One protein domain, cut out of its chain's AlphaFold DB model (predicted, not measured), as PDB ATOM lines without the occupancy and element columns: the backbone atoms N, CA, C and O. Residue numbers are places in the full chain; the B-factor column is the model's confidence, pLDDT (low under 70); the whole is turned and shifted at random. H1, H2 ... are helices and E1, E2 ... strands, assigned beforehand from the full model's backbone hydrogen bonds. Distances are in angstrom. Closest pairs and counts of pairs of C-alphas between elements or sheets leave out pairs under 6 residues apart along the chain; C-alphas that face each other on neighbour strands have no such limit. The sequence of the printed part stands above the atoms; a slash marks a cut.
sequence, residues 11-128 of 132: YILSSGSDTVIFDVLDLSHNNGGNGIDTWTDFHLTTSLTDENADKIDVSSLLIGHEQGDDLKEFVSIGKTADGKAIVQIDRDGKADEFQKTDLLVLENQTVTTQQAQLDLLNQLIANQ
ATOM      1  N   TYR A  11     -39.004   0.905  37.872       96.25
ATOM      2  CA  TYR A  11     -39.523   2.217  37.503       96.25
ATOM      3  C   TYR A  11     -38.585   3.343  37.943       96.25
ATOM      4  O   TYR A  11     -38.143   3.416  39.099       96.25
ATOM      5  N   ILE A  12     -38.300   4.220  36.979       96.06
ATOM      6  CA  ILE A  12     -37.642   5.517  37.148       96.06
ATOM      7  C   ILE A  12     -38.422   6.493  36.267       96.06
ATOM      8  O   ILE A  12     -38.237   6.495  35.045       96.06
ATOM      9  N   LEU A  13     -39.368   7.225  36.852       94.56
ATOM     10  CA  LEU A  13     -40.340   8.022  36.086       94.56
ATOM     11  C   LEU A  13     -40.031   9.523  36.089       94.56
ATOM     12  O   LEU A  13     -40.537  10.256  35.242       94.56
ATOM     13  N   SER A  14     -39.021   9.934  36.862       91.75
ATOM     14  CA  SER A  14     -38.478  11.289  36.931       91.75
ATOM     15  C   SER A  14     -39.456  12.309  37.528       91.75
ATOM     16  O   SER A  14     -39.994  12.075  38.600       91.75
ATOM     17  N   SER A  15     -39.581  13.502  36.943       89.81
ATOM     18  CA  SER A  15     -40.426  14.570  37.489       89.81
ATOM     19  C   SER A  15     -41.830  14.532  36.900       89.81
ATOM     20  O   SER A  15     -41.973  14.444  35.679       89.81
ATOM     21  N   GLY A  16     -42.824  14.804  37.734       93.38
ATOM     22  CA  GLY A  16     -44.232  14.837  37.365       93.38
ATOM     23  C   GLY A  16     -45.045  14.081  38.405       93.38
ATOM     24  O   GLY A  16     -44.487  13.558  39.359       93.38
ATOM     25  N   SER A  17     -46.368  14.079  38.254       94.81
ATOM     26  CA  SER A  17     -47.241  13.158  38.987       94.81
ATOM     27  C   SER A  17     -47.412  11.921  38.121       94.81
ATOM     28  O   SER A  17     -48.232  11.915  37.195       94.81
ATOM     29  N   ASP A  18     -46.596  10.904  38.376       97.75
ATOM     30  CA  ASP A  18     -46.645   9.664  37.624       97.75
ATOM     31  C   ASP A  18     -47.627   8.673  38.250       97.75
ATOM     32  O   ASP A  18     -47.992   8.747  39.423       97.75
ATOM     33  N   THR A  19     -48.127   7.738  37.446       97.88
ATOM     34  CA  THR A  19     -49.010   6.671  37.927       97.88
ATOM     35  C   THR A  19     -48.559   5.337  37.368       97.88
ATOM     36  O   THR A  19     -48.506   5.153  36.147       97.88
ATOM     37  N   VAL A  20     -48.267   4.403  38.270       97.81
ATOM     38  CA  VAL A  20     -48.033   2.996  37.946       97.81
ATOM     39  C   VAL A  20     -49.326   2.234  38.219       97.81
ATOM     40  O   VAL A  20     -49.855   2.292  39.327       97.81
ATOM     41  N   ILE A  21     -49.841   1.563  37.186       97.56
ATOM     42  CA  ILE A  21     -51.126   0.856  37.207       97.56
ATOM     43  C   ILE A  21     -50.860  -0.644  37.177       97.56
ATOM     44  O   ILE A  21     -50.199  -1.127  36.258       97.56
ATOM     45  N   PHE A  22     -51.403  -1.365  38.153       97.25
ATOM     46  CA  PHE A  22     -51.327  -2.816  38.237       97.25
ATOM     47  C   PHE A  22     -52.642  -3.440  37.777       97.25
ATOM     48  O   PHE A  22     -53.658  -3.363  38.465       97.25
ATOM     49  N   ASP A  23     -52.605  -4.088  36.616       96.25
ATOM     50  CA  ASP A  23     -53.733  -4.846  36.076       96.25
ATOM     51  C   ASP A  23     -53.662  -6.325  36.472       96.25
ATOM     52  O   ASP A  23     -52.626  -6.847  36.887       96.25
ATOM     53  N   VAL A  24     -54.780  -7.033  36.308       96.38
ATOM     54  CA  VAL A  24     -54.810  -8.491  36.454       96.38
ATOM     55  C   VAL A  24     -54.287  -9.147  35.174       96.38
ATOM     56  O   VAL A  24     -54.925  -9.083  34.124       96.38
ATOM     57  N   LEU A  25     -53.152  -9.833  35.284       95.62
ATOM     58  CA  LEU A  25     -52.530 -10.643  34.233       95.62
ATOM     59  C   LEU A  25     -52.930 -12.126  34.332       95.62
ATOM     60  O   LEU A  25     -53.093 -12.799  33.317       95.62
ATOM     61  N   ASP A  26     -53.113 -12.629  35.555       95.50
ATOM     62  CA  ASP A  26     -53.574 -13.982  35.863       95.50
ATOM     63  C   ASP A  26     -54.477 -13.969  37.105       95.50
ATOM     64  O   ASP A  26     -54.051 -13.673  38.223       95.50
ATOM     65  N   LEU A  27     -55.745 -14.327  36.900       95.06
ATOM     66  CA  LEU A  27     -56.778 -14.309  37.935       95.06
ATOM     67  C   LEU A  27     -56.506 -15.267  39.098       95.06
ATOM     68  O   LEU A  27     -57.030 -15.027  40.180       95.06
ATOM     69  N   SER A  28     -55.711 -16.319  38.892       94.56
ATOM     70  CA  SER A  28     -55.436 -17.347  39.904       94.56
ATOM     71  C   SER A  28     -54.355 -16.957  40.916       94.56
ATOM     72  O   SER A  28     -54.130 -17.684  41.881       94.56
ATOM     73  N   HIS A  29     -53.679 -15.823  40.709       96.56
ATOM     74  CA  HIS A  29     -52.561 -15.388  41.540       96.56
ATOM     75  C   HIS A  29     -52.966 -14.300  42.541       96.56
ATOM     76  O   HIS A  29     -53.749 -13.392  42.240       96.56
ATOM     77  N   ASN A  30     -52.337 -14.354  43.717       97.44
ATOM     78  CA  ASN A  30     -52.547 -13.427  44.831       97.44
ATOM     79  C   ASN A  30     -52.262 -11.959  44.490       97.44
ATOM     80  O   ASN A  30     -52.923 -11.083  45.020       97.44
ATOM     81  N   ASN A  31     -51.328 -11.673  43.581       96.00
ATOM     82  CA  ASN A  31     -51.042 -10.320  43.083       96.00
ATOM     83  C   ASN A  31     -51.577 -10.083  41.660       96.00
ATOM     84  O   ASN A  31     -51.092  -9.206  40.946       96.00
ATOM     85  N   GLY A  32     -52.517 -10.914  41.201       96.31
ATOM     86  CA  GLY A  32     -53.038 -10.851  39.839       96.31
ATOM     87  C   GLY A  32     -52.016 -11.242  38.772       96.31
ATOM     88  O   GLY A  32     -52.214 -10.906  37.613       96.31
ATOM     89  N   GLY A  33     -50.924 -11.923  39.131       95.94
ATOM     90  CA  GLY A  33     -49.923 -12.431  38.188       95.94
ATOM     91  C   GLY A  33     -48.818 -11.435  37.835       95.94
ATOM     92  O   GLY A  33     -48.037 -11.725  36.929       95.94
ATOM     93  N   ASN A  34     -48.752 -10.292  38.522       96.31
ATOM     94  CA  ASN A  34     -47.688  -9.299  38.367       96.31
ATOM     95  C   ASN A  34     -46.353  -9.795  38.955       96.31
ATOM     96  O   ASN A  34     -46.320 -10.721  39.775       96.31
ATOM     97  N   GLY A  35     -45.251  -9.170  38.542       95.56
ATOM     98  CA  GLY A  35     -43.970  -9.291  39.234       95.56
ATOM     99  C   GLY A  35     -43.981  -8.632  40.618       95.56
ATOM    100  O   GLY A  35     -44.988  -8.083  41.067       95.56
ATOM    101  N   ILE A  36     -42.841  -8.709  41.310       96.44
ATOM    102  CA  ILE A  36     -42.548  -7.845  42.462       96.44
ATOM    103  C   ILE A  36     -41.651  -6.725  41.947       96.44
ATOM    104  O   ILE A  36     -40.432  -6.894  41.829       96.44
ATOM    105  N   ASP A  37     -42.269  -5.603  41.605       97.56
ATOM    106  CA  ASP A  37     -41.601  -4.505  40.914       97.56
ATOM    107  C   ASP A  37     -40.863  -3.592  41.892       97.56
ATOM    108  O   ASP A  37     -40.992  -3.698  43.114       97.56
ATOM    109  N   THR A  38     -40.043  -2.681  41.375       98.31
ATOM    110  CA  THR A  38     -39.299  -1.709  42.183       98.31
ATOM    111  C   THR A  38     -39.436  -0.312  41.605       98.31
ATOM    112  O   THR A  38     -38.998  -0.056  40.489       98.31
ATOM    113  N   TRP A  39     -39.970   0.631  42.378       98.50
ATOM    114  CA  TRP A  39     -39.984   2.049  42.024       98.50
ATOM    115  C   TRP A  39     -38.880   2.783  42.780       98.50
ATOM    116  O   TRP A  39     -38.866   2.828  44.012       98.50
ATOM    117  N   THR A  40     -37.919   3.328  42.034       98.25
ATOM    118  CA  THR A  40     -36.691   3.892  42.612       98.25
ATOM    119  C   THR A  40     -36.785   5.351  43.031       98.25
ATOM    120  O   THR A  40     -36.029   5.774  43.904       98.25
ATOM    121  N   ASP A  41     -37.704   6.112  42.442       97.69
ATOM    122  CA  ASP A  41     -37.841   7.554  42.628       97.69
ATOM    123  C   ASP A  41     -39.243   7.996  43.071       97.69
ATOM    124  O   ASP A  41     -39.532   9.182  42.994       97.69
ATOM    125  N   PHE A  42     -40.060   7.084  43.623       98.44
ATOM    126  CA  PHE A  42     -41.431   7.375  44.070       98.44
ATOM    127  C   PHE A  42     -41.513   8.635  44.946       98.44
ATOM    128  O   PHE A  42     -40.960   8.686  46.056       98.44
ATOM    129  N   HIS A  43     -42.229   9.646  44.466       98.00
ATOM    130  CA  HIS A  43     -42.405  10.929  45.129       98.00
ATOM    131  C   HIS A  43     -43.591  10.890  46.097       98.00
ATOM    132  O   HIS A  43     -44.735  11.215  45.770       98.00
ATOM    133  N   LEU A  44     -43.308  10.497  47.341       97.94
ATOM    134  CA  LEU A  44     -44.246  10.592  48.457       97.94
ATOM    135  C   LEU A  44     -44.490  12.064  48.825       97.94
ATOM    136  O   LEU A  44     -43.554  12.776  49.196       97.94
ATOM    137  N   THR A  45     -45.746  12.507  48.819       96.50
ATOM    138  CA  THR A  45     -46.103  13.870  49.221       96.50
ATOM    139  C   THR A  45     -46.672  13.938  50.634       96.50
ATOM    140  O   THR A  45     -47.169  12.956  51.183       96.50
ATOM    141  N   THR A  46     -46.618  15.128  51.234       93.19
ATOM    142  CA  THR A  46     -47.349  15.499  52.461       93.19
ATOM    143  C   THR A  46     -48.415  16.572  52.203       93.19
ATOM    144  O   THR A  46     -49.078  17.005  53.146       93.19
ATOM    145  N   SER A  47     -48.588  17.011  50.950       92.94
ATOM    146  CA  SER A  47     -49.527  18.069  50.570       92.94
ATOM    147  C   SER A  47     -50.357  17.667  49.357       92.94
ATOM    148  O   SER A  47     -49.815  17.315  48.317       92.94
ATOM    149  N   LEU A  48     -51.678  17.841  49.443       91.88
ATOM    150  CA  LEU A  48     -52.600  17.630  48.317       91.88
ATOM    151  C   LEU A  48     -52.389  18.603  47.144       91.88
ATOM    152  O   LEU A  48     -52.991  18.433  46.090       91.88
ATOM    153  N   THR A  49     -51.579  19.647  47.326       93.06
ATOM    154  CA  THR A  49     -51.246  20.620  46.273       93.06
ATOM    155  C   THR A  49     -49.908  20.331  45.596       93.06
ATOM    156  O   THR A  49     -49.421  21.172  44.845       93.06
ATOM    157  N   ASP A  50     -49.256  19.220  45.925       95.31
ATOM    158  CA  ASP A  50     -48.013  18.818  45.281       95.31
ATOM    159  C   ASP A  50     -48.304  18.212  43.907       95.31
ATOM    160  O   ASP A  50     -48.840  17.111  43.788       95.31
ATOM    161  N   GLU A  51     -47.952  18.953  42.863       92.06
ATOM    162  CA  GLU A  51     -48.188  18.557  41.473       92.06
ATOM    163  C   GLU A  51     -47.279  17.407  41.008       92.06
ATOM    164  O   GLU A  51     -47.477  16.902  39.907       92.06
ATOM    165  N   ASN A  52     -46.311  16.979  41.832       95.38
ATOM    166  CA  ASN A  52     -45.424  15.851  41.537       95.38
ATOM    167  C   ASN A  52     -45.744  14.601  42.371       95.38
ATOM    168  O   ASN A  52     -44.936  13.686  42.435       95.38
ATOM    169  N   ALA A  53     -46.884  14.560  43.069       96.75
ATOM    170  CA  ALA A  53     -47.270  13.399  43.867       96.75
ATOM    171  C   ALA A  53     -47.506  12.168  42.983       96.75
ATOM    172  O   ALA A  53     -48.475  12.122  42.219       96.75
ATOM    173  N   ASP A  54     -46.650  11.162  43.128       98.50
ATOM    174  CA  ASP A  54     -46.778   9.895  42.414       98.50
ATOM    175  C   ASP A  54     -47.935   9.056  42.946       98.50
ATOM    176  O   ASP A  54     -48.347   9.189  44.104       98.50
ATOM    177  N   LYS A  55     -48.466   8.171  42.100       98.31
ATOM    178  CA  LYS A  55     -49.622   7.336  42.419       98.31
ATOM    179  C   LYS A  55     -49.393   5.872  42.071       98.31
ATOM    180  O   LYS A  55     -48.797   5.529  41.052       98.31
ATOM    181  N   ILE A  56     -49.931   5.018  42.925       98.62
ATOM    182  CA  ILE A  56     -49.983   3.570  42.772       98.62
ATOM    183  C   ILE A  56     -51.453   3.213  42.590       98.62
ATOM    184  O   ILE A  56     -52.259   3.466  43.486       98.62
ATOM    185  N   ASP A  57     -51.802   2.659  41.435       98.50
ATOM    186  CA  ASP A  57     -53.166   2.244  41.122       98.50
ATOM    187  C   ASP A  57     -53.269   0.721  41.132       98.50
ATOM    188  O   ASP A  57     -52.655   0.035  40.313       98.50
ATOM    189  N   VAL A  58     -54.026   0.205  42.099       98.25
ATOM    190  CA  VAL A  58     -54.322  -1.220  42.279       98.25
ATOM    191  C   VAL A  58     -55.804  -1.526  42.076       98.25
ATOM    192  O   VAL A  58     -56.229  -2.640  42.373       98.25
ATOM    193  N   SER A  59     -56.597  -0.574  41.573       97.62
ATOM    194  CA  SER A  59     -58.058  -0.709  41.459       97.62
ATOM    195  C   SER A  59     -58.481  -1.942  40.661       97.62
ATOM    196  O   SER A  59     -59.373  -2.677  41.077       97.62
ATOM    197  N   SER A  60     -57.772  -2.254  39.573       97.44
ATOM    198  CA  SER A  60     -58.005  -3.465  38.778       97.44
ATOM    199  C   SER A  60     -57.767  -4.771  39.552       97.44
ATOM    200  O   SER A  60     -58.328  -5.805  39.186       97.44
ATOM    201  N   LEU A  61     -56.923  -4.768  40.592       97.88
ATOM    202  CA  LEU A  61     -56.597  -5.966  41.369       97.88
ATOM    203  C   LEU A  61     -57.655  -6.303  42.422       97.88
ATOM    204  O   LEU A  61     -57.763  -7.483  42.777       97.88
ATOM    205  N   LEU A  62     -58.391  -5.302  42.918       98.25
ATOM    206  CA  LEU A  62     -59.284  -5.446  44.065       98.25
ATOM    207  C   LEU A  62     -60.588  -6.149  43.676       98.25
ATOM    208  O   LEU A  62     -61.250  -5.810  42.697       98.25
ATOM    209  N   ILE A  63     -60.977  -7.139  44.470       97.94
ATOM    210  CA  ILE A  63     -62.187  -7.936  44.297       97.94
ATOM    211  C   ILE A  63     -63.170  -7.530  45.390       97.94
ATOM    212  O   ILE A  63     -62.952  -7.792  46.568       97.94
ATOM    213  N   GLY A  64     -64.276  -6.907  44.983       95.94
ATOM    214  CA  GLY A  64     -65.345  -6.508  45.902       95.94
ATOM    215  C   GLY A  64     -65.060  -5.248  46.723       95.94
ATOM    216  O   GLY A  64     -65.853  -4.952  47.610       95.94
ATOM    217  N   HIS A  65     -63.977  -4.518  46.435       96.94
ATOM    218  CA  HIS A  65     -63.773  -3.160  46.944       96.94
ATOM    219  C   HIS A  65     -64.738  -2.193  46.248       96.94
ATOM    220  O   HIS A  65     -64.806  -2.153  45.018       96.94
ATOM    221  N   GLU A  66     -65.467  -1.404  47.029       94.19
ATOM    222  CA  GLU A  66     -66.346  -0.347  46.541       94.19
ATOM    223  C   GLU A  66     -65.850   1.031  46.993       94.19
ATOM    224  O   GLU A  66     -65.114   1.189  47.970       94.19
ATOM    225  N   GLN A  67     -66.288   2.084  46.296       88.69
ATOM    226  CA  GLN A  67     -65.902   3.447  46.651       88.69
ATOM    227  C   GLN A  67     -66.318   3.785  48.094       88.69
ATOM    228  O   GLN A  67     -67.504   3.911  48.403       88.69
ATOM    229  N   GLY A  68     -65.325   4.046  48.947       87.19
ATOM    230  CA  GLY A  68     -65.523   4.410  50.352       87.19
ATOM    231  C   GLY A  68     -65.238   3.281  51.340       87.19
ATOM    232  O   GLY A  68     -65.243   3.547  52.545       87.19
ATOM    233  N   ASP A  69     -64.949   2.074  50.853       94.12
ATOM    234  CA  ASP A  69     -64.405   1.000  51.676       94.12
ATOM    235  C   ASP A  69     -62.993   1.345  52.182       94.12
ATOM    236  O   ASP A  69     -62.295   2.224  51.663       94.12
ATOM    237  N   ASP A  70     -62.572   0.674  53.255       95.56
ATOM    238  CA  ASP A  70     -61.242   0.880  53.818       95.56
ATOM    239  C   ASP A  70     -60.197   0.113  52.998       95.56
ATOM    240  O   ASP A  70     -60.041  -1.101  53.138       95.56
ATOM    241  N   LEU A  71     -59.424   0.836  52.181       97.31
ATOM    242  CA  LEU A  71     -58.313   0.274  51.402       97.31
ATOM    243  C   LEU A  71     -57.289  -0.487  52.252       97.31
ATOM    244  O   LEU A  71     -56.551  -1.307  51.712       97.31
ATOM    245  N   LYS A  72     -57.236  -0.269  53.571       97.88
ATOM    246  CA  LYS A  72     -56.352  -1.019  54.479       97.88
ATOM    247  C   LYS A  72     -56.743  -2.483  54.644       97.88
ATOM    248  O   LYS A  72     -55.951  -3.254  55.180       97.88
ATOM    249  N   GLU A  73     -57.952  -2.859  54.236       97.69
ATOM    250  CA  GLU A  73     -58.359  -4.262  54.177       97.69
ATOM    251  C   GLU A  73     -57.664  -4.987  53.023       97.69
ATOM    252  O   GLU A  73     -57.383  -6.169  53.156       97.69
ATOM    253  N   PHE A  74     -57.316  -4.266  51.954       98.56
ATOM    254  CA  PHE A  74     -56.746  -4.818  50.724       98.56
ATOM    255  C   PHE A  74     -55.250  -4.534  50.573       98.56
ATOM    256  O   PHE A  74     -54.502  -5.348  50.045       98.56
ATOM    257  N   VAL A  75     -54.780  -3.372  51.025       98.75
ATOM    258  CA  VAL A  75     -53.395  -2.927  50.846       98.75
ATOM    259  C   VAL A  75     -52.729  -2.747  52.195       98.75
ATOM    260  O   VAL A  75     -53.277  -2.148  53.120       98.75
ATOM    261  N   SER A  76     -51.489  -3.216  52.306       98.75
ATOM    262  CA  SER A  76     -50.654  -2.955  53.476       98.75
ATOM    263  C   SER A  76     -49.219  -2.628  53.087       98.75
ATOM    264  O   SER A  76     -48.788  -2.884  51.965       98.75
ATOM    265  N   ILE A  77     -48.474  -2.036  54.020       98.88
ATOM    266  CA  ILE A  77     -47.049  -1.762  53.841       98.88
ATOM    267  C   ILE A  77     -46.246  -2.770  54.662       98.88
ATOM    268  O   ILE A  77     -46.328  -2.804  55.889       98.88
ATOM    269  N   GLY A  78     -45.460  -3.590  53.975       98.62
ATOM    270  CA  GLY A  78     -44.456  -4.473  54.551       98.62
ATOM    271  C   GLY A  78     -43.079  -3.812  54.617       98.62
ATOM    272  O   GLY A  78     -42.935  -2.591  54.527       98.62
ATOM    273  N   LYS A  79     -42.037  -4.632  54.780       98.31
ATOM    274  CA  LYS A  79     -40.658  -4.178  54.592       98.31
ATOM    275  C   LYS A  79     -39.749  -5.270  54.055       98.31
ATOM    276  O   LYS A  79     -39.900  -6.432  54.429       98.31
ATOM    277  N   THR A  80     -38.764  -4.871  53.262       97.88
ATOM    278  CA  THR A  80     -37.646  -5.736  52.877       97.88
ATOM    279  C   THR A  80     -36.730  -6.006  54.080       97.88
ATOM    280  O   THR A  80     -36.841  -5.378  55.141       97.88
ATOM    281  N   ALA A  81     -35.774  -6.926  53.917       96.00
ATOM    282  CA  ALA A  81     -34.778  -7.231  54.947       96.00
ATOM    283  C   ALA A  81     -33.908  -6.015  55.331       96.00
ATOM    284  O   ALA A  81     -33.507  -5.888  56.486       96.00
ATOM    285  N   ASP A  82     -33.645  -5.114  54.383       95.25
ATOM    286  CA  ASP A  82     -32.904  -3.864  54.569       95.25
ATOM    287  C   ASP A  82     -33.802  -2.662  54.928       95.25
ATOM    288  O   ASP A  82     -33.303  -1.559  55.148       95.25
ATOM    289  N   GLY A  83     -35.112  -2.880  55.091       97.75
ATOM    290  CA  GLY A  83     -36.050  -1.904  55.648       97.75
ATOM    291  C   GLY A  83     -36.742  -0.997  54.632       97.75
ATOM    292  O   GLY A  83     -37.385  -0.032  55.047       97.75
ATOM    293  N   LYS A  84     -36.650  -1.283  53.331       98.56
ATOM    294  CA  LYS A  84     -37.418  -0.577  52.296       98.56
ATOM    295  C   LYS A  84     -38.897  -0.883  52.432       98.56
ATOM    296  O   LYS A  84     -39.255  -1.993  52.823       98.56
ATOM    297  N   ALA A  85     -39.751   0.085  52.122       98.81
ATOM    298  CA  ALA A  85     -41.191  -0.143  52.113       98.81
ATOM    299  C   ALA A  85     -41.582  -1.068  50.951       98.81
ATOM    300  O   ALA A  85     -41.093  -0.908  49.834       98.81
ATOM    301  N   ILE A  86     -42.480  -2.017  51.220       98.75
ATOM    302  CA  ILE A  86     -43.081  -2.882  50.197       98.75
ATOM    303  C   ILE A  86     -44.593  -2.683  50.246       98.75
ATOM    304  O   ILE A  86     -45.189  -2.884  51.301       98.75
ATOM    305  N   VAL A  87     -45.212  -2.312  49.133       98.88
ATOM    306  CA  VAL A  87     -46.662  -2.374  48.948       98.88
ATOM    307  C   VAL A  87     -47.048  -3.839  48.793       98.88
ATOM    308  O   VAL A  87     -46.553  -4.529  47.901       98.88
ATOM    309  N   GLN A  88     -47.912  -4.310  49.685       98.81
ATOM    310  CA  GLN A  88     -48.463  -5.657  49.685       98.81
ATOM    311  C   GLN A  88     -49.954  -5.593  49.381       98.81
ATOM    312  O   GLN A  88     -50.638  -4.687  49.866       98.81
ATOM    313  N   ILE A  89     -50.449  -6.573  48.635       98.62
ATOM    314  CA  ILE A  89     -51.841  -6.670  48.212       98.62
ATOM    315  C   ILE A  89     -52.480  -7.959  48.721       98.62
ATOM    316  O   ILE A  89     -51.866  -9.022  48.649       98.62
ATOM    317  N   ASP A  90     -53.710  -7.844  49.202       98.38
ATOM    318  CA  ASP A  90     -54.668  -8.916  49.430       98.38
ATOM    319  C   ASP A  90     -55.927  -8.613  48.607       98.38
ATOM    320  O   ASP A  90     -56.614  -7.617  48.846       98.38
ATOM    321  N   ARG A  91     -56.173  -9.387  47.546       97.94
ATOM    322  CA  ARG A  91     -57.100  -8.972  46.477       97.94
ATOM    323  C   ARG A  91     -58.555  -8.971  46.911       97.94
ATOM    324  O   ARG A  91     -59.318  -8.160  46.406       97.94
ATOM    325  N   ASP A  92     -58.938  -9.853  47.817       97.62
ATOM    326  CA  ASP A  92     -60.292 -10.003  48.355       97.62
ATOM    327  C   ASP A  92     -60.392  -9.533  49.821       97.62
ATOM    328  O   ASP A  92     -61.390  -9.765  50.511       97.62
ATOM    329  N   GLY A  93     -59.369  -8.816  50.288       96.12
ATOM    330  CA  GLY A  93     -59.342  -8.131  51.569       96.12
ATOM    331  C   GLY A  93     -59.384  -9.083  52.765       96.12
ATOM    332  O   GLY A  93     -58.376  -9.658  53.156       96.12
ATOM    333  N   LYS A  94     -60.552  -9.207  53.407       92.12
ATOM    334  CA  LYS A  94     -60.755 -10.094  54.573       92.12
ATOM    335  C   LYS A  94     -61.266 -11.487  54.210       92.12
ATOM    336  O   LYS A  94     -61.480 -12.290  55.122       92.12
ATOM    337  N   ALA A  95     -61.581 -11.734  52.941       95.25
ATOM    338  CA  ALA A  95     -61.942 -13.069  52.492       95.25
ATOM    339  C   ALA A  95     -60.692 -13.968  52.424       95.25
ATOM    340  O   ALA A  95     -59.568 -13.506  52.571       95.25
ATOM    341  N   ASP A  96     -60.912 -15.278  52.309       94.19
ATOM    342  CA  ASP A  96     -59.846 -16.282  52.406       94.19
ATOM    343  C   ASP A  96     -59.426 -16.842  51.025       94.19
ATOM    344  O   ASP A  96     -58.684 -17.826  50.972       94.19
ATOM    345  N   GLU A  97     -59.939 -16.306  49.906       96.94
ATOM    346  CA  GLU A  97     -59.672 -16.849  48.563       96.94
ATOM    347  C   GLU A  97     -58.283 -16.449  48.063       96.94
ATOM    348  O   GLU A  97     -57.554 -17.301  47.541       96.94
ATOM    349  N   PHE A  98     -57.889 -15.193  48.271       97.56
ATOM    350  CA  PHE A  98     -56.529 -14.733  48.029       97.56
ATOM    351  C   PHE A  98     -55.815 -14.487  49.352       97.56
ATOM    352  O   PHE A  98     -56.398 -14.508  50.431       97.56
ATOM    353  N   GLN A  99     -54.489 -14.441  49.286       97.31
ATOM    354  CA  GLN A  99     -53.660 -14.206  50.458       97.31
ATOM    355  C   GLN A  99     -52.745 -13.038  50.177       97.31
ATOM    356  O   GLN A  99     -52.124 -12.981  49.110       97.31
ATOM    357  N   LYS A 100     -52.563 -12.187  51.184       97.94
ATOM    358  CA  LYS A 100     -51.600 -11.098  51.116       97.94
ATOM    359  C   LYS A 100     -50.238 -11.510  50.539       97.94
ATOM    360  O   LYS A 100     -49.589 -12.441  51.024       97.94
ATOM    361  N   THR A 101     -49.753 -10.747  49.564       98.25
ATOM    362  CA  THR A 101     -48.439 -10.939  48.938       98.25
ATOM    363  C   THR A 101     -47.800  -9.612  48.514       98.25
ATOM    364  O   THR A 101     -48.454  -8.573  48.527       98.25
ATOM    365  N   ASP A 102     -46.516  -9.633  48.163       98.44
ATOM    366  CA  ASP A 102     -45.763  -8.445  47.746       98.44
ATOM    367  C   ASP A 102     -46.126  -8.034  46.309       98.44
ATOM    368  O   ASP A 102     -46.369  -8.886  45.452       98.44
ATOM    369  N   LEU A 103     -46.133  -6.724  46.045       98.44
ATOM    370  CA  LEU A 103     -46.435  -6.156  44.728       98.44
ATOM    371  C   LEU A 103     -45.349  -5.183  44.257       98.44
ATOM    372  O   LEU A 103     -44.849  -5.305  43.145       98.44
ATOM    373  N   LEU A 104     -44.964  -4.223  45.105       98.69
ATOM    374  CA  LEU A 104     -44.083  -3.127  44.698       98.69
ATOM    375  C   LEU A 104     -43.154  -2.690  45.830       98.69
ATOM    376  O   LEU A 104     -43.609  -2.293  46.899       98.69
ATOM    377  N   VAL A 105     -41.850  -2.685  45.580       98.81
ATOM    378  CA  VAL A 105     -40.852  -2.081  46.469       98.81
ATOM    379  C   VAL A 105     -40.734  -0.589  46.165       98.81
ATOM    380  O   VAL A 105     -40.497  -0.199  45.024       98.81
ATOM    381  N   LEU A 106     -40.851   0.253  47.191       98.75
ATOM    382  CA  LEU A 106     -40.559   1.685  47.109       98.75
ATOM    383  C   LEU A 106     -39.133   1.911  47.618       98.75
ATOM    384  O   LEU A 106     -38.903   2.124  48.809       98.75
ATOM    385  N   GLU A 107     -38.156   1.809  46.720       98.38
ATOM    386  CA  GLU A 107     -36.728   1.710  47.063       98.38
ATOM    387  C   GLU A 107     -36.196   2.966  47.775       98.38
ATOM    388  O   GLU A 107     -35.286   2.887  48.608       98.38
ATOM    389  N   ASN A 108     -36.771   4.137  47.494       97.81
ATOM    390  CA  ASN A 108     -36.422   5.396  48.155       97.81
ATOM    391  C   ASN A 108     -37.197   5.653  49.461       97.81
ATOM    392  O   ASN A 108     -36.953   6.668  50.114       97.81
ATOM    393  N   GLN A 109     -38.080   4.742  49.881       98.31
ATOM    394  CA  GLN A 109     -38.843   4.841  51.127       98.31
ATOM    395  C   GLN A 109     -38.370   3.782  52.129       98.31
ATOM    396  O   GLN A 109     -38.174   2.618  51.793       98.31
ATOM    397  N   THR A 110     -38.173   4.169  53.390       98.06
ATOM    398  CA  THR A 110     -37.689   3.265  54.450       98.06
ATOM    399  C   THR A 110     -38.662   3.239  55.620       98.06
ATOM    400  O   THR A 110     -39.043   4.285  56.142       98.06
ATOM    401  N   VAL A 111     -39.012   2.040  56.081       98.00
ATOM    402  CA  VAL A 111     -39.893   1.802  57.229       98.00
ATOM    403  C   VAL A 111     -39.257   0.777  58.169       98.00
ATOM    404  O   VAL A 111     -38.977  -0.369  57.817       98.00
ATOM    405  N   THR A 112     -39.001   1.178  59.412       95.38
ATOM    406  CA  THR A 112     -38.264   0.339  60.377       95.38
ATOM    407  C   THR A 112     -39.179  -0.364  61.377       95.38
ATOM    408  O   THR A 112     -38.845  -1.449  61.867       95.38
ATOM    409  N   THR A 113     -40.361   0.198  61.633       98.25
ATOM    410  CA  THR A 113     -41.338  -0.279  62.618       98.25
ATOM    411  C   THR A 113     -42.704  -0.525  61.979       98.25
ATOM    412  O   THR A 113     -43.010   0.022  60.925       98.25
ATOM    413  N   GLN A 114     -43.550  -1.310  62.653       98.12
ATOM    414  CA  GLN A 114     -44.948  -1.497  62.243       98.12
ATOM    415  C   GLN A 114     -45.734  -0.175  62.251       98.12
ATOM    416  O   GLN A 114     -46.589   0.035  61.400       98.12
ATOM    417  N   GLN A 115     -45.414   0.748  63.168       98.56
ATOM    418  CA  GLN A 115     -46.046   2.068  63.179       98.56
ATOM    419  C   GLN A 115     -45.658   2.879  61.939       98.56
ATOM    420  O   GLN A 115     -46.535   3.435  61.300       98.56
ATOM    421  N   ALA A 116     -44.381   2.875  61.537       98.50
ATOM    422  CA  ALA A 116     -43.938   3.571  60.328       98.50
ATOM    423  C   ALA A 116     -44.575   2.995  59.050       98.50
ATOM    424  O   ALA A 116     -44.885   3.739  58.126       98.50
ATOM    425  N   GLN A 117     -44.801   1.677  59.008       98.81
ATOM    426  CA  GLN A 117     -45.549   1.025  57.927       98.81
ATOM    427  C   GLN A 117     -46.998   1.529  57.864       98.81
ATOM    428  O   GLN A 117     -47.476   1.911  56.798       98.81
ATOM    429  N   LEU A 118     -47.682   1.575  59.013       98.75
ATOM    430  CA  LEU A 118     -49.051   2.081  59.106       98.75
ATOM    431  C   LEU A 118     -49.139   3.577  58.770       98.75
ATOM    432  O   LEU A 118     -50.069   3.995  58.086       98.75
ATOM    433  N   ASP A 119     -48.175   4.377  59.223       98.56
ATOM    434  CA  ASP A 119     -48.107   5.811  58.941       98.56
ATOM    435  C   ASP A 119     -47.919   6.067  57.442       98.56
ATOM    436  O   ASP A 119     -48.630   6.899  56.879       98.56
ATOM    437  N   LEU A 120     -47.043   5.304  56.774       98.75
ATOM    438  CA  LEU A 120     -46.860   5.392  55.325       98.75
ATOM    439  C   LEU A 120     -48.142   5.007  54.573       98.75
ATOM    440  O   LEU A 120     -48.562   5.740  53.683       98.75
ATOM    441  N   LEU A 121     -48.806   3.912  54.958       98.81
ATOM    442  CA  LEU A 121     -50.087   3.520  54.357       98.81
ATOM    443  C   LEU A 121     -51.147   4.620  54.513       98.81
ATOM    444  O   LEU A 121     -51.816   4.989  53.550       98.81
ATOM    445  N   ASN A 122     -51.272   5.178  55.722       98.44
ATOM    446  CA  ASN A 122     -52.189   6.282  56.001       98.44
ATOM    447  C   ASN A 122     -51.875   7.509  55.144       98.44
ATOM    448  O   ASN A 122     -52.799   8.153  54.656       98.44
ATOM    449  N   GLN A 123     -50.594   7.832  54.971       98.31
ATOM    450  CA  GLN A 123     -50.154   8.965  54.168       98.31
ATOM    451  C   GLN A 123     -50.491   8.767  52.688       98.31
ATOM    452  O   GLN A 123     -51.045   9.676  52.076       98.31
ATOM    453  N   LEU A 124     -50.228   7.580  52.134       98.50
ATOM    454  CA  LEU A 124     -50.564   7.255  50.746       98.50
ATOM    455  C   LEU A 124     -52.071   7.390  50.484       98.50
ATOM    456  O   LEU A 124     -52.469   8.012  49.500       98.50
ATOM    457  N   ILE A 125     -52.910   6.870  51.386       97.62
ATOM    458  CA  ILE A 125     -54.374   6.963  51.279       97.62
ATOM    459  C   ILE A 125     -54.842   8.418  51.430       97.62
ATOM    460  O   ILE A 125     -55.563   8.935  50.579       97.62
ATOM    461  N   ALA A 126     -54.415   9.111  52.493       96.88
ATOM    462  CA  ALA A 126     -54.852  10.479  52.782       96.88
ATOM    463  C   ALA A 126     -54.443  11.473  51.685       96.88
ATOM    464  O   ALA A 126     -55.183  12.417  51.403       96.88
ATOM    465  N   ASN A 127     -53.293  11.238  51.048       97.00
ATOM    466  CA  ASN A 127     -52.777  12.077  49.973       97.00
ATOM    467  C   ASN A 127     -53.165  11.588  48.573       97.00
ATOM    468  O   ASN A 127     -52.649  12.117  47.592       97.00
ATOM    469  N   GLN A 128     -54.090  10.623  48.462       96.00
ATOM    470  CA  GLN A 128     -54.596  10.104  47.182       96.00
ATOM    471  C   GLN A 128     -53.479   9.575  46.257       96.00
ATOM    472  O   GLN A 128     -53.565   9.673  45.032       96.00
TER     473      GLN A 128
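What this domain is: This is residues 11 to 128 of the 132 residues of an uncharacterized protein of Acinetobacter sp. LCT-H3 (UniProt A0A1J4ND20). With little regular structure, this is a strongly twisted four-stranded sheet with helix H1 packed across one face, a separate small strand pair, E1 and E3, and long loops. The printed part has 118 residues with six named strands, then one helix, mixed in class; the mixed sheet runs E2 E6 E5 E4. It is compact, radius of gyration of the C-alphas 13.7 A, spanning 36 by 31 by 25 A.

Where its parts are: E1, residues 19 to 21, begins at C-alpha 19 (-49.010, 6.671, 37.927). E2 is 37 to 39, E3 55 to 57, E4 75 to 79, E5 84 to 89. E6, 101 to 110, 18.6 A, bends by 97 degrees at residue 107. H1, 114 to 126, 18.2 A, ends at C-alpha 126 (-54.852, 10.479, 52.782).

How they stand to each other: E4, E5 and E6 form a meander of two antiparallel hairpins; N 78 and O 86 are 2.8 A apart, N 87 and O 104 2.7 A. E2 is parallel to E6, N 39 and O 105 2.8 A apart. H1 is on the sheet, making two layers, at a height of 7.7 A; its closest C-alphas to E4 are Gln 117 and Ile 77, 5.2 A. Every O i to N i+4 pair in H1 is within hydrogen-bond range. E1 and E3 are parallel, N 57 and O 20 2.9 A apart.

The domain as a whole: The printed part has no cut. The links E1 to E2, E2 to E3, E3 to E4 and E5 to E6 are long. No printed residue is under 70.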